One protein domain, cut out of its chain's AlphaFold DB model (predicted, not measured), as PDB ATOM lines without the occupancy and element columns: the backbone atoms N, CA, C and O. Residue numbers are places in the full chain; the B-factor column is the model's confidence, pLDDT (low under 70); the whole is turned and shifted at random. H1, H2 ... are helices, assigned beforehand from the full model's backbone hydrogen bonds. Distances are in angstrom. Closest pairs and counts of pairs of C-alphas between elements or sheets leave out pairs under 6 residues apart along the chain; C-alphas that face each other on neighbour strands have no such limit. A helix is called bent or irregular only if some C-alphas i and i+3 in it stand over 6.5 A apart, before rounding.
ATOM      1  N   TRP A   2     -39.168 -16.134   2.614       59.78
ATOM      2  CA  TRP A   2     -39.602 -14.725   2.545       59.78
ATOM      3  C   TRP A   2     -40.813 -14.458   1.636       59.78
ATOM      4  O   TRP A   2     -41.632 -13.589   1.931       59.78
ATOM      5  N   ASP A   3     -40.972 -15.252   0.574       65.75
ATOM      6  CA  ASP A   3     -42.070 -15.102  -0.393       65.75
ATOM      7  C   ASP A   3     -43.449 -15.347   0.232       65.75
ATOM      8  O   ASP A   3     -44.428 -14.709  -0.151       65.75
ATOM      9  N   PHE A   4     -43.526 -16.224   1.239       70.25
ATOM     10  CA  PHE A   4     -44.772 -16.512   1.948       70.25
ATOM     11  C   PHE A   4     -45.225 -15.326   2.809       70.25
ATOM     12  O   PHE A   4     -46.403 -14.976   2.812       70.25
ATOM     13  N   ALA A   5     -44.292 -14.661   3.494       64.69
ATOM     14  CA  ALA A   5     -44.596 -13.490   4.311       64.69
ATOM     15  C   ALA A   5     -45.007 -12.280   3.463       64.69
ATOM     16  O   ALA A   5     -45.979 -11.598   3.787       64.69
ATOM     17  N   LEU A   6     -44.333 -12.064   2.329       69.50
ATOM     18  CA  LEU A   6     -44.729 -11.054   1.347       69.50
ATOM     19  C   LEU A   6     -46.120 -11.335   0.769       69.50
ATOM     20  O   LEU A   6     -46.930 -10.417   0.649       69.50
ATOM     21  N   ALA A   7     -46.416 -12.595   0.436       71.25
ATOM     22  CA  ALA A   7     -47.729 -12.999  -0.058       71.25
ATOM     23  C   ALA A   7     -48.831 -12.790   0.995       71.25
ATOM     24  O   ALA A   7     -49.918 -12.311   0.665       71.25
ATOM     25  N   TYR A   8     -48.545 -13.092   2.265       73.56
ATOM     26  CA  TYR A   8     -49.477 -12.881   3.372       73.56
ATOM     27  C   TYR A   8     -49.735 -11.393   3.645       73.56
ATOM     28  O   TYR A   8     -50.880 -11.013   3.866       73.56
ATOM     29  N   TYR A   9     -48.704 -10.543   3.580       71.75
ATOM     30  CA  TYR A   9     -48.823  -9.105   3.847       71.75
ATOM     31  C   TYR A   9     -49.436  -8.313   2.683       71.75
ATOM     32  O   TYR A   9     -50.178  -7.353   2.903       71.75
ATOM     33  N   ARG A  10     -49.191  -8.729   1.433       73.19
ATOM     34  CA  ARG A  10     -49.825  -8.122   0.250       73.19
ATOM     35  C   ARG A  10     -51.343  -8.315   0.243       73.19
ATOM     36  O   ARG A  10     -52.057  -7.410  -0.166       73.19
ATOM     37  N   LYS A  11     -51.840  -9.454   0.736       72.56
ATOM     38  CA  LYS A  11     -53.269  -9.808   0.713       72.56
ATOM     39  C   LYS A  11     -54.196  -8.783   1.411       72.56
ATOM     40  O   LYS A  11     -55.256  -8.514   0.856       72.56
ATOM     41  N   PRO A  12     -53.853  -8.221   2.587       71.19
ATOM     42  CA  PRO A  12     -54.660  -7.183   3.237       71.19
ATOM     43  C   PRO A  12     -54.294  -5.731   2.881       71.19
ATOM     44  O   PRO A  12     -55.160  -4.869   3.004       71.19
ATOM     45  N   PHE A  13     -53.050  -5.430   2.484       73.50
ATOM     46  CA  PHE A  13     -52.573  -4.037   2.395       73.50
ATOM     47  C   PHE A  13     -52.184  -3.560   0.991       73.50
ATOM     48  O   PHE A  13     -51.909  -2.372   0.843       73.50
ATOM     49  N   ASP A  14     -52.147  -4.450  -0.007       63.34
ATOM     50  CA  ASP A  14     -51.845  -4.177  -1.427       63.34
ATOM     51  C   ASP A  14     -50.687  -3.183  -1.655       63.34
ATOM     52  O   ASP A  14     -50.718  -2.296  -2.509       63.34
ATOM     53  N   ARG A  15     -49.646  -3.295  -0.822       68.06
ATOM     54  CA  ARG A  15     -48.426  -2.491  -0.900       68.06
ATOM     55  C   ARG A  15     -47.214  -3.396  -1.008       68.06
ATOM     56  O   ARG A  15     -47.137  -4.445  -0.364       68.06
ATOM     57  N   ASP A  16     -46.235  -2.940  -1.781       62.56
ATOM     58  CA  ASP A  16     -44.911  -3.549  -1.848       62.56
ATOM     59  C   ASP A  16     -44.156  -3.286  -0.546       62.56
ATOM     60  O   ASP A  16     -43.366  -2.355  -0.409       62.56
ATOM     61  N   ALA A  17     -44.406  -4.144   0.438       64.38
ATOM     62  CA  ALA A  17     -43.745  -4.115   1.729       64.38
ATOM     63  C   ALA A  17     -42.359  -4.755   1.648       64.38
ATOM     64  O   ALA A  17     -42.043  -5.666   2.399       64.38
ATOM     65  N   ARG A  18     -41.492  -4.285   0.743       64.88
ATOM     66  CA  ARG A  18     -40.095  -4.757   0.701       64.88
ATOM     67  C   ARG A  18     -39.370  -4.496   2.034       64.88
ATOM     68  O   ARG A  18     -38.479  -5.260   2.384       64.88
ATOM     69  N   SER A  19     -39.831  -3.493   2.795       69.25
ATOM     70  CA  SER A  19     -39.415  -3.212   4.182       69.25
ATOM     71  C   SER A  19     -39.645  -4.395   5.127       69.25
ATOM     72  O   SER A  19     -38.778  -4.691   5.940       69.25
ATOM     73  N   ILE A  20     -40.744  -5.150   4.962       75.19
ATOM     74  CA  ILE A  20     -41.068  -6.274   5.856       75.19
ATOM     75  C   ILE A  20     -40.057  -7.405   5.743       75.19
ATOM     76  O   ILE A  20     -39.827  -8.114   6.708       75.19
ATOM     77  N   VAL A  21     -39.432  -7.586   4.578       71.69
ATOM     78  CA  VAL A  21     -38.390  -8.605   4.409       71.69
ATOM     79  C   VAL A  21     -37.156  -8.210   5.209       71.69
ATOM     80  O   VAL A  21     -36.560  -9.067   5.854       71.69
ATOM     81  N   GLY A  22     -36.821  -6.915   5.215       70.44
ATOM     82  CA  GLY A  22     -35.780  -6.336   6.059       70.44
ATOM     83  C   GLY A  22     -36.094  -6.528   7.538       70.44
ATOM     84  O   GLY A  22     -35.355  -7.233   8.216       70.44
ATOM     85  N   GLU A  23     -37.240  -6.033   8.001       71.94
ATOM     86  CA  GLU A  23     -37.684  -6.122   9.401       71.94
ATOM     87  C   GLU A  23     -37.830  -7.572   9.887       71.94
ATOM     88  O   GLU A  23     -37.455  -7.910  11.003       71.94
ATOM     89  N   MET A  24     -38.326  -8.472   9.039       68.81
ATOM     90  CA  MET A  24     -38.462  -9.891   9.358       68.81
ATOM     91  C   MET A  24     -37.108 -10.605   9.333       68.81
ATOM     92  O   MET A  24     -36.913 -11.568  10.072       68.81
ATOM     93  N   SER A  25     -36.150 -10.131   8.529       68.56
ATOM     94  CA  SER A  25     -34.765 -10.603   8.581       68.56
ATOM     95  C   SER A  25     -34.012 -10.091   9.793       68.56
ATOM     96  O   SER A  25     -33.233 -10.842  10.369       68.56
ATOM     97  N   GLU A  26     -34.293  -8.869  10.227       66.38
ATOM     98  CA  GLU A  26     -33.796  -8.291  11.470       66.38
ATOM     99  C   GLU A  26     -34.399  -9.022  12.670       66.38
ATOM    100  O   GLU A  26     -33.671  -9.430  13.571       66.38
ATOM    101  N   TRP A  27     -35.699  -9.318  12.638       64.75
ATOM    102  CA  TRP A  27     -36.379 -10.124  13.649       64.75
ATOM    103  C   TRP A  27     -35.855 -11.560  13.711       64.75
ATOM    104  O   TRP A  27     -35.508 -12.026  14.794       64.75
ATOM    105  N   MET A  28     -35.706 -12.248  12.574       59.34
ATOM    106  CA  MET A  28     -35.121 -13.597  12.549       59.34
ATOM    107  C   MET A  28     -33.625 -13.606  12.889       59.34
ATOM    108  O   MET A  28     -33.121 -14.613  13.374       59.34
ATOM    109  N   ARG A  29     -32.918 -12.485  12.704       62.72
ATOM    110  CA  ARG A  29     -31.553 -12.270  13.219       62.72
ATOM    111  C   ARG A  29     -31.514 -11.868  14.696       62.72
ATOM    112  O   ARG A  29     -30.425 -11.682  15.233       62.72
ATOM    113  N   GLY A  30     -32.665 -11.732  15.356       59.62
ATOM    114  CA  GLY A  30     -32.759 -11.367  16.769       59.62
ATOM    115  C   GLY A  30     -32.408  -9.908  17.071       59.62
ATOM    116  O   GLY A  30     -32.081  -9.594  18.211       59.62
ATOM    117  N   ALA A  31     -32.473  -9.007  16.081       59.59
ATOM    118  CA  ALA A  31     -32.180  -7.578  16.246       59.59
ATOM    119  C   ALA A  31     -33.144  -6.872  17.217       59.59
ATOM    120  O   ALA A  31     -32.826  -5.816  17.759       59.59
ATOM    121  N   TYR A  32     -34.298  -7.484  17.484       58.09
ATOM    122  CA  TYR A  32     -35.196  -7.096  18.562       58.09
ATOM    123  C   TYR A  32     -34.978  -8.047  19.739       58.09
ATOM    124  O   TYR A  32     -35.667  -9.063  19.859       58.09
ATOM    125  N   THR A  33     -34.000  -7.757  20.603       61.31
ATOM    126  CA  THR A  33     -33.884  -8.488  21.870       61.31
ATOM    127  C   THR A  33     -35.179  -8.269  22.660       61.31
ATOM    128  O   THR A  33     -35.537  -7.119  22.919       61.31
ATOM    129  N   PRO A  34     -35.911  -9.327  23.057       64.62
ATOM    130  CA  PRO A  34     -37.211  -9.187  23.723       64.62
ATOM    131  C   PRO A  34     -37.101  -8.640  25.157       64.62
ATOM    132  O   PRO A  34     -38.105  -8.480  25.847       64.62
ATOM    133  N   PHE A  35     -35.879  -8.376  25.615       69.25
ATOM    134  CA  PHE A  35     -35.539  -7.943  26.957       69.25
ATOM    135  C   PHE A  35     -34.823  -6.585  26.913       69.25
ATOM    136  O   PHE A  35     -33.988  -6.323  26.048       69.25
ATOM    137  N   SER A  36     -35.167  -5.721  27.865       74.94
ATOM    138  CA  SER A  36     -34.529  -4.430  28.128       74.94
ATOM    139  C   SER A  36     -33.762  -4.493  29.450       74.94
ATOM    140  O   SER A  36     -34.036  -5.347  30.291       74.94
ATOM    141  N   LEU A  37     -32.823  -3.572  29.680       71.50
ATOM    142  CA  LEU A  37     -32.087  -3.472  30.950       71.50
ATOM    143  C   LEU A  37     -33.021  -3.356  32.166       71.50
ATOM    144  O   LEU A  37     -32.734  -3.933  33.212       71.50
ATOM    145  N   ALA A  38     -34.171  -2.691  32.005       76.19
ATOM    146  CA  ALA A  38     -35.191  -2.564  33.047       76.19
ATOM    147  C   ALA A  38     -35.733  -3.927  33.524       76.19
ATOM    148  O   ALA A  38     -36.090  -4.091  34.689       76.19
ATOM    149  N   ASN A  39     -35.746  -4.940  32.647       78.12
ATOM    150  CA  ASN A  39     -36.170  -6.296  32.997       78.12
ATOM    151  C   ASN A  39     -35.221  -6.964  34.008       78.12
ATOM    152  O   ASN A  39     -35.617  -7.943  34.643       78.12
ATOM    153  N   PHE A  40     -34.002  -6.437  34.181       79.94
ATOM    154  CA  PHE A  40     -32.953  -7.025  35.015       79.94
ATOM    155  C   PHE A  40     -32.615  -6.223  36.281       79.94
ATOM    156  O   PHE A  40     -31.724  -6.619  37.028       79.94
ATOM    157  N   GLU A  41     -33.332  -5.137  36.583       74.94
ATOM    158  CA  GLU A  41     -33.045  -4.274  37.748       74.94
ATOM    159  C   GLU A  41     -33.087  -5.009  39.101       74.94
ATOM    160  O   GLU A  41     -32.460  -4.576  40.064       74.94
ATOM    161  N   ASN A  42     -33.797  -6.138  39.172       77.12
ATOM    162  CA  ASN A  42     -33.995  -6.917  40.398       77.12
ATOM    163  C   ASN A  42     -33.108  -8.172  40.500       77.12
ATOM    164  O   ASN A  42     -33.371  -9.032  41.352       77.12
ATOM    165  N   PHE A  43     -32.115  -8.326  39.620       73.12
ATOM    166  CA  PHE A  43     -31.209  -9.475  39.631       73.12
ATOM    167  C   PHE A  43     -30.032  -9.263  40.589       73.12
ATOM    168  O   PHE A  43     -29.612  -8.145  40.866       73.12
ATOM    169  N   ALA A  44     -29.515 -10.373  41.126       69.19
ATOM    170  CA  ALA A  44     -28.368 -10.361  42.036       69.19
ATOM    171  C   ALA A  44     -27.042 -10.068  41.313       69.19
ATOM    172  O   ALA A  44     -26.077  -9.632  41.938       69.19
ATOM    173  N   THR A  45     -26.977 -10.346  40.011       69.12
ATOM    174  CA  THR A  45     -25.892  -9.910  39.131       69.12
ATOM    175  C   THR A  45     -26.136  -8.467  38.686       69.12
ATOM    176  O   THR A  45     -27.291  -8.039  38.629       69.12
ATOM    177  N   PRO A  46     -25.077  -7.701  38.351       78.31
ATOM    178  CA  PRO A  46     -25.249  -6.378  37.771       78.31
ATOM    179  C   PRO A  46     -26.239  -6.448  36.599       78.31
ATOM    180  O   PRO A  46     -26.083  -7.338  35.756       78.31
ATOM    181  N   PRO A  47     -27.217  -5.528  36.504       82.19
ATOM    182  CA  PRO A  47     -28.252  -5.580  35.468       82.19
ATOM    183  C   PRO A  47     -27.680  -5.704  34.049       82.19
ATOM    184  O   PRO A  47     -28.239  -6.390  33.198       82.19
ATOM    185  N   LEU A  48     -26.512  -5.095  33.819       84.88
ATOM    186  CA  LEU A  48     -25.785  -5.167  32.556       84.88
ATOM    187  C   LEU A  48     -25.212  -6.565  32.268       84.88
ATOM    188  O   LEU A  48     -25.306  -7.041  31.143       84.88
ATOM    189  N   ALA A  49     -24.653  -7.245  33.272       85.25
ATOM    190  CA  ALA A  49     -24.141  -8.606  33.114       85.25
ATOM    191  C   ALA A  49     -25.285  -9.608  32.887       85.25
ATOM    192  O   ALA A  49     -25.189 -10.460  32.007       85.25
ATOM    193  N   ALA A  50     -26.388  -9.462  33.629       85.00
ATOM    194  CA  ALA A  50     -27.588 -10.283  33.458       85.00
ATOM    195  C   ALA A  50     -28.175 -10.156  32.039       85.00
ATOM    196  O   ALA A  50     -28.522 -11.158  31.416       85.00
ATOM    197  N   PHE A  51     -28.216  -8.934  31.502       86.75
ATOM    198  CA  PHE A  51     -28.652  -8.666  30.132       86.75
ATOM    199  C   PHE A  51     -27.802  -9.410  29.091       86.75
ATOM    200  O   PHE A  51     -28.345 -10.088  28.219       86.75
ATOM    201  N   TRP A  52     -26.470  -9.315  29.180       87.81
ATOM    202  CA  TRP A  52     -25.580  -9.960  28.209       87.81
ATOM    203  C   TRP A  52     -25.580 -11.489  28.326       87.81
ATOM    204  O   TRP A  52     -25.435 -12.170  27.312       87.81
ATOM    205  N   GLN A  53     -25.821 -12.035  29.520       87.50
ATOM    206  CA  GLN A  53     -26.043 -13.471  29.712       87.50
ATOM    207  C   GLN A  53     -27.310 -13.950  28.996       87.50
ATOM    208  O   GLN A  53     -27.248 -14.913  28.234       87.50
ATOM    209  N   GLU A  54     -28.436 -13.250  29.154       85.31
ATOM    210  CA  GLU A  54     -29.672 -13.609  28.446       85.31
ATOM    211  C   GLU A  54     -29.517 -13.441  26.925       85.31
ATOM    212  O   GLU A  54     -29.991 -14.275  26.152       85.31
ATOM    213  N   ALA A  55     -28.789 -12.414  26.474       83.81
ATOM    214  CA  ALA A  55     -28.471 -12.226  25.060       83.81
ATOM    215  C   ALA A  55     -27.617 -13.360  24.484       83.81
ATOM    216  O   ALA A  55     -27.882 -13.810  23.365       83.81
ATOM    217  N   LYS A  56     -26.640 -13.859  25.252       85.12
ATOM    218  CA  LYS A  56     -25.858 -15.049  24.900       85.12
ATOM    219  C   LYS A  56     -26.773 -16.269  24.765       85.12
ATOM    220  O   LYS A  56     -26.856 -16.848  23.684       85.12
ATOM    221  N   SER A  57     -27.562 -16.573  25.796       84.50
ATOM    222  CA  SER A  57     -28.481 -17.719  25.797       84.50
ATOM    223  C   SER A  57     -29.586 -17.622  24.738       84.50
ATOM    224  O   SER A  57     -30.080 -18.634  24.240       84.50
ATOM    225  N   SER A  58     -30.015 -16.414  24.366       80.75
ATOM    226  CA  SER A  58     -30.961 -16.204  23.266       80.75
ATOM    227  C   SER A  58     -30.341 -16.529  21.905       80.75
ATOM    228  O   SER A  58     -31.017 -17.131  21.072       80.75
ATOM    229  N   LYS A  59     -29.077 -16.155  21.668       77.12
ATOM    230  CA  LYS A  59     -28.366 -16.485  20.423       77.12
ATOM    231  C   LYS A  59     -28.062 -17.976  20.310       77.12
ATOM    232  O   LYS A  59     -28.298 -18.555  19.254       77.12
ATOM    233  N   GLU A  60     -27.650 -18.604  21.408       82.00
ATOM    234  CA  GLU A  60     -27.402 -20.050  21.471       82.00
ATOM    235  C   GLU A  60     -28.669 -20.857  21.152       82.00
ATOM    236  O   GLU A  60     -28.632 -21.775  20.335       82.00
ATOM    237  N   ARG A  61     -29.824 -20.462  21.713       77.12
ATOM    238  CA  ARG A  61     -31.133 -21.067  21.388       77.12
ATOM    239  C   ARG A  61     -31.527 -20.911  19.921       77.12
ATOM    240  O   ARG A  61     -32.255 -21.746  19.396       77.12
ATOM    241  N   ALA A  62     -31.083 -19.836  19.278       78.25
ATOM    242  CA  ALA A  62     -31.330 -19.589  17.866       78.25
ATOM    243  C   ALA A  62     -30.287 -20.261  16.950       78.25
ATOM    244  O   ALA A  62     -30.415 -20.156  15.734       78.25
ATOM    245  N   HIS A  63     -29.289 -20.961  17.508       74.69
ATOM    246  CA  HIS A  63     -28.138 -21.511  16.783       74.69
ATOM    247  C   HIS A  63     -27.341 -20.442  16.006       74.69
ATOM    248  O   HIS A  63     -26.855 -20.699  14.906       74.69
ATOM    249  N   LEU A  64     -27.226 -19.231  16.568       77.69
ATOM    250  CA  LEU A  64     -26.344 -18.172  16.069       77.69
ATOM    251  C   LEU A  64     -25.084 -18.067  16.934       77.69
ATOM    252  O   LEU A  64     -25.133 -18.275  18.145       77.69
ATOM    253  N   GLU A  65     -23.986 -17.633  16.317       78.69
ATOM    254  CA  GLU A  65     -22.716 -17.371  16.999       78.69
ATOM    255  C   GLU A  65     -22.843 -16.232  18.044       78.69
ATOM    256  O   GLU A  65     -23.275 -15.109  17.713       78.69
ATOM    257  N   PRO A  66     -22.483 -16.479  19.321       78.88
ATOM    258  CA  PRO A  66     -22.599 -15.511  20.407       78.88
ATOM    259  C   PRO A  66     -21.337 -14.648  20.622       78.88
ATOM    260  O   PRO A  66     -21.080 -14.229  21.749       78.88
ATOM    261  N   GLU A  67     -20.595 -14.303  19.565       84.94
ATOM    262  CA  GLU A  67     -19.325 -13.550  19.668       84.94
ATOM    263  C   GLU A  67     -19.463 -12.221  20.436       84.94
ATOM    264  O   GLU A  67     -18.668 -11.901  21.319       84.94
ATOM    265  N   LEU A  68     -20.514 -11.445  20.142       84.31
ATOM    266  CA  LEU A  68     -20.728 -10.136  20.769       84.31
ATOM    267  C   LEU A  68     -21.098 -10.232  22.266       84.31
ATOM    268  O   LEU A  68     -20.458  -9.544  23.063       84.31
ATOM    269  N   PRO A  69     -22.097 -11.040  22.688       87.12
ATOM    270  CA  PRO A  69     -22.372 -11.238  24.110       87.12
ATOM    271  C   PRO A  69     -21.180 -11.773  24.903       87.12
ATOM    272  O   PRO A  69     -20.979 -11.370  26.044       87.12
ATOM    273  N   GLU A  70     -20.386 -12.661  24.310       87.81
ATOM    274  CA  GLU A  70     -19.201 -13.216  24.957       87.81
ATOM    275  C   GLU A  70     -18.127 -12.155  25.190       87.81
ATOM    276  O   GLU A  70     -17.690 -11.970  26.326       87.81
ATOM    277  N   LEU A  71     -17.791 -11.379  24.156       90.25
ATOM    278  CA  LEU A  71     -16.866 -10.255  24.285       90.25
ATOM    279  C   LEU A  71     -17.351  -9.237  25.326       90.25
ATOM    280  O   LEU A  71     -16.572  -8.783  26.162       90.25
ATOM    281  N   ALA A  72     -18.642  -8.897  25.307       88.69
ATOM    282  CA  ALA A  72     -19.219  -7.956  26.260       88.69
ATOM    283  C   ALA A  72     -19.085  -8.453  27.707       88.69
ATOM    284  O   ALA A  72     -18.719  -7.679  28.588       88.69
ATOM    285  N   LEU A  73     -19.333  -9.743  27.961       88.94
ATOM    286  CA  LEU A  73     -19.156 -10.340  29.287       88.94
ATOM    287  C   LEU A  73     -17.690 -10.335  29.732       88.94
ATOM    288  O   LEU A  73     -17.424 -10.037  30.895       88.94
ATOM    289  N   VAL A  74     -16.750 -10.611  28.824       91.56
ATOM    290  CA  VAL A  74     -15.308 -10.576  29.115       91.56
ATOM    291  C   VAL A  74     -14.860  -9.165  29.491       91.56
ATOM    292  O   VAL A  74     -14.249  -8.981  30.540       91.56
ATOM    293  N   VAL A  75     -15.220  -8.155  28.697       90.31
ATOM    294  CA  VAL A  75     -14.879  -6.750  28.983       90.31
ATOM    295  C   VAL A  75     -15.486  -6.294  30.312       90.31
ATOM    296  O   VAL A  75     -14.830  -5.603  31.086       90.31
ATOM    297  N   LEU A  76     -16.718  -6.707  30.618       86.81
ATOM    298  CA  LEU A  76     -17.377  -6.372  31.884       86.81
ATOM    299  C   LEU A  76     -16.803  -7.117  33.096       86.81
ATOM    300  O   LEU A  76     -16.983  -6.657  34.223       86.81
ATOM    301  N   ALA A  77     -16.138  -8.253  32.885       86.44
ATOM    302  CA  ALA A  77     -15.439  -8.984  33.936       86.44
ATOM    303  C   ALA A  77     -14.074  -8.363  34.277       86.44
ATOM    304  O   ALA A  77     -13.529  -8.640  35.347       86.44
ATOM    305  N   MET A  78     -13.524  -7.513  33.404       86.38
ATOM    306  CA  MET A  78     -12.278  -6.806  33.678       86.38
ATOM    307  C   MET A  78     -12.495  -5.759  34.776       86.38
ATOM    308  O   MET A  78     -13.324  -4.855  34.665       86.38
TER     309      MET A  78
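AT A GLANCE: This is residues 2 to 78 of the 275 residues of the protein "Dimer_Tnp_hAT domain-containing protein" of Phytophthora parasitica (strain INRA-310) (UniProt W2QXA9). The model is two small helical lobes set end to end and joined by a stretch of chain with no named element, residues 29 to 36. The first lobe is the pair H1 and H2, which meet at a steep angle; the second is the helical hairpin of H4 and H5, with the four-residue H3 at the beginning of H4. The two lobes stay apart: neither H1 nor H2 has a C-alpha within 8 A of H3, H4 or H5. The printed part has 77 residues with five named helices, H1 to H5 in order, and no named strand, and its class is all helix. It is only just loose, close to extended, with a radius of gyration of the C-alphas of 16.9 A, and spans 52 by 25 by 17 A.

IN THESE COORDINATES: Find C-alpha 2 at (-39.602, -14.725, 2.545); from there H1 runs through residues 2 to 13, 16.8 A from first to last C-alpha. H1 is neither bent nor irregular, but only just: C-alphas 9 and 12 are 6.2 A apart. Next look at residues 18 to 28 for H2, 15.6 A long. Residues 37 to 40 are H3. Find C-alpha 47 at (-28.252, -5.580, 35.468), where H4 begins; it is the longest helix, residues 47 to 61, 21.1 A. H5, residues 67 to 77, is 15.5 A long and ends at C-alpha 77, (-15.439, -8.984, 33.936).

HOW THE PARTS SIT: Begin at Trp 2: its C-alpha and that of Val 21 are the closest of H1 and H2, 6.5 A apart. H1 touches H2 with residues 2 to 6 alone, at a steep tilt of 54 degrees, opposite ways. Farther along, H2 and H3 are apart. H3 touches H4, the closest C-alphas being those of Phe 40 and Pro 47 at 4.9 A; H4 meets this touch with residues 47 to 51 alone. H4 and H5 form a helical hairpin and touch at a shallow tilt of 26 degrees, opposite ways; their closest C-alphas, of Lys 56 and Pro 69, are 5.2 A apart. In H4 and H5 every O i to N i+4 pair is within hydrogen-bond range, in H1 7 of 8 and in H2 6 of 7, while H3 is too short for such a pair.

THE WHOLE: Look at Asp 14 and Met 78: their C-alphas are the two farthest apart, 53.0 A. The printed part has no cut. The links H1 to H2 and H4 to H5 are tight, and H2 to H3 and H3 to H4 are short. The mean pLDDT of the printed part is 75.3; 24 residues are under 70, among them residues 14 to 19 and 24 to 35.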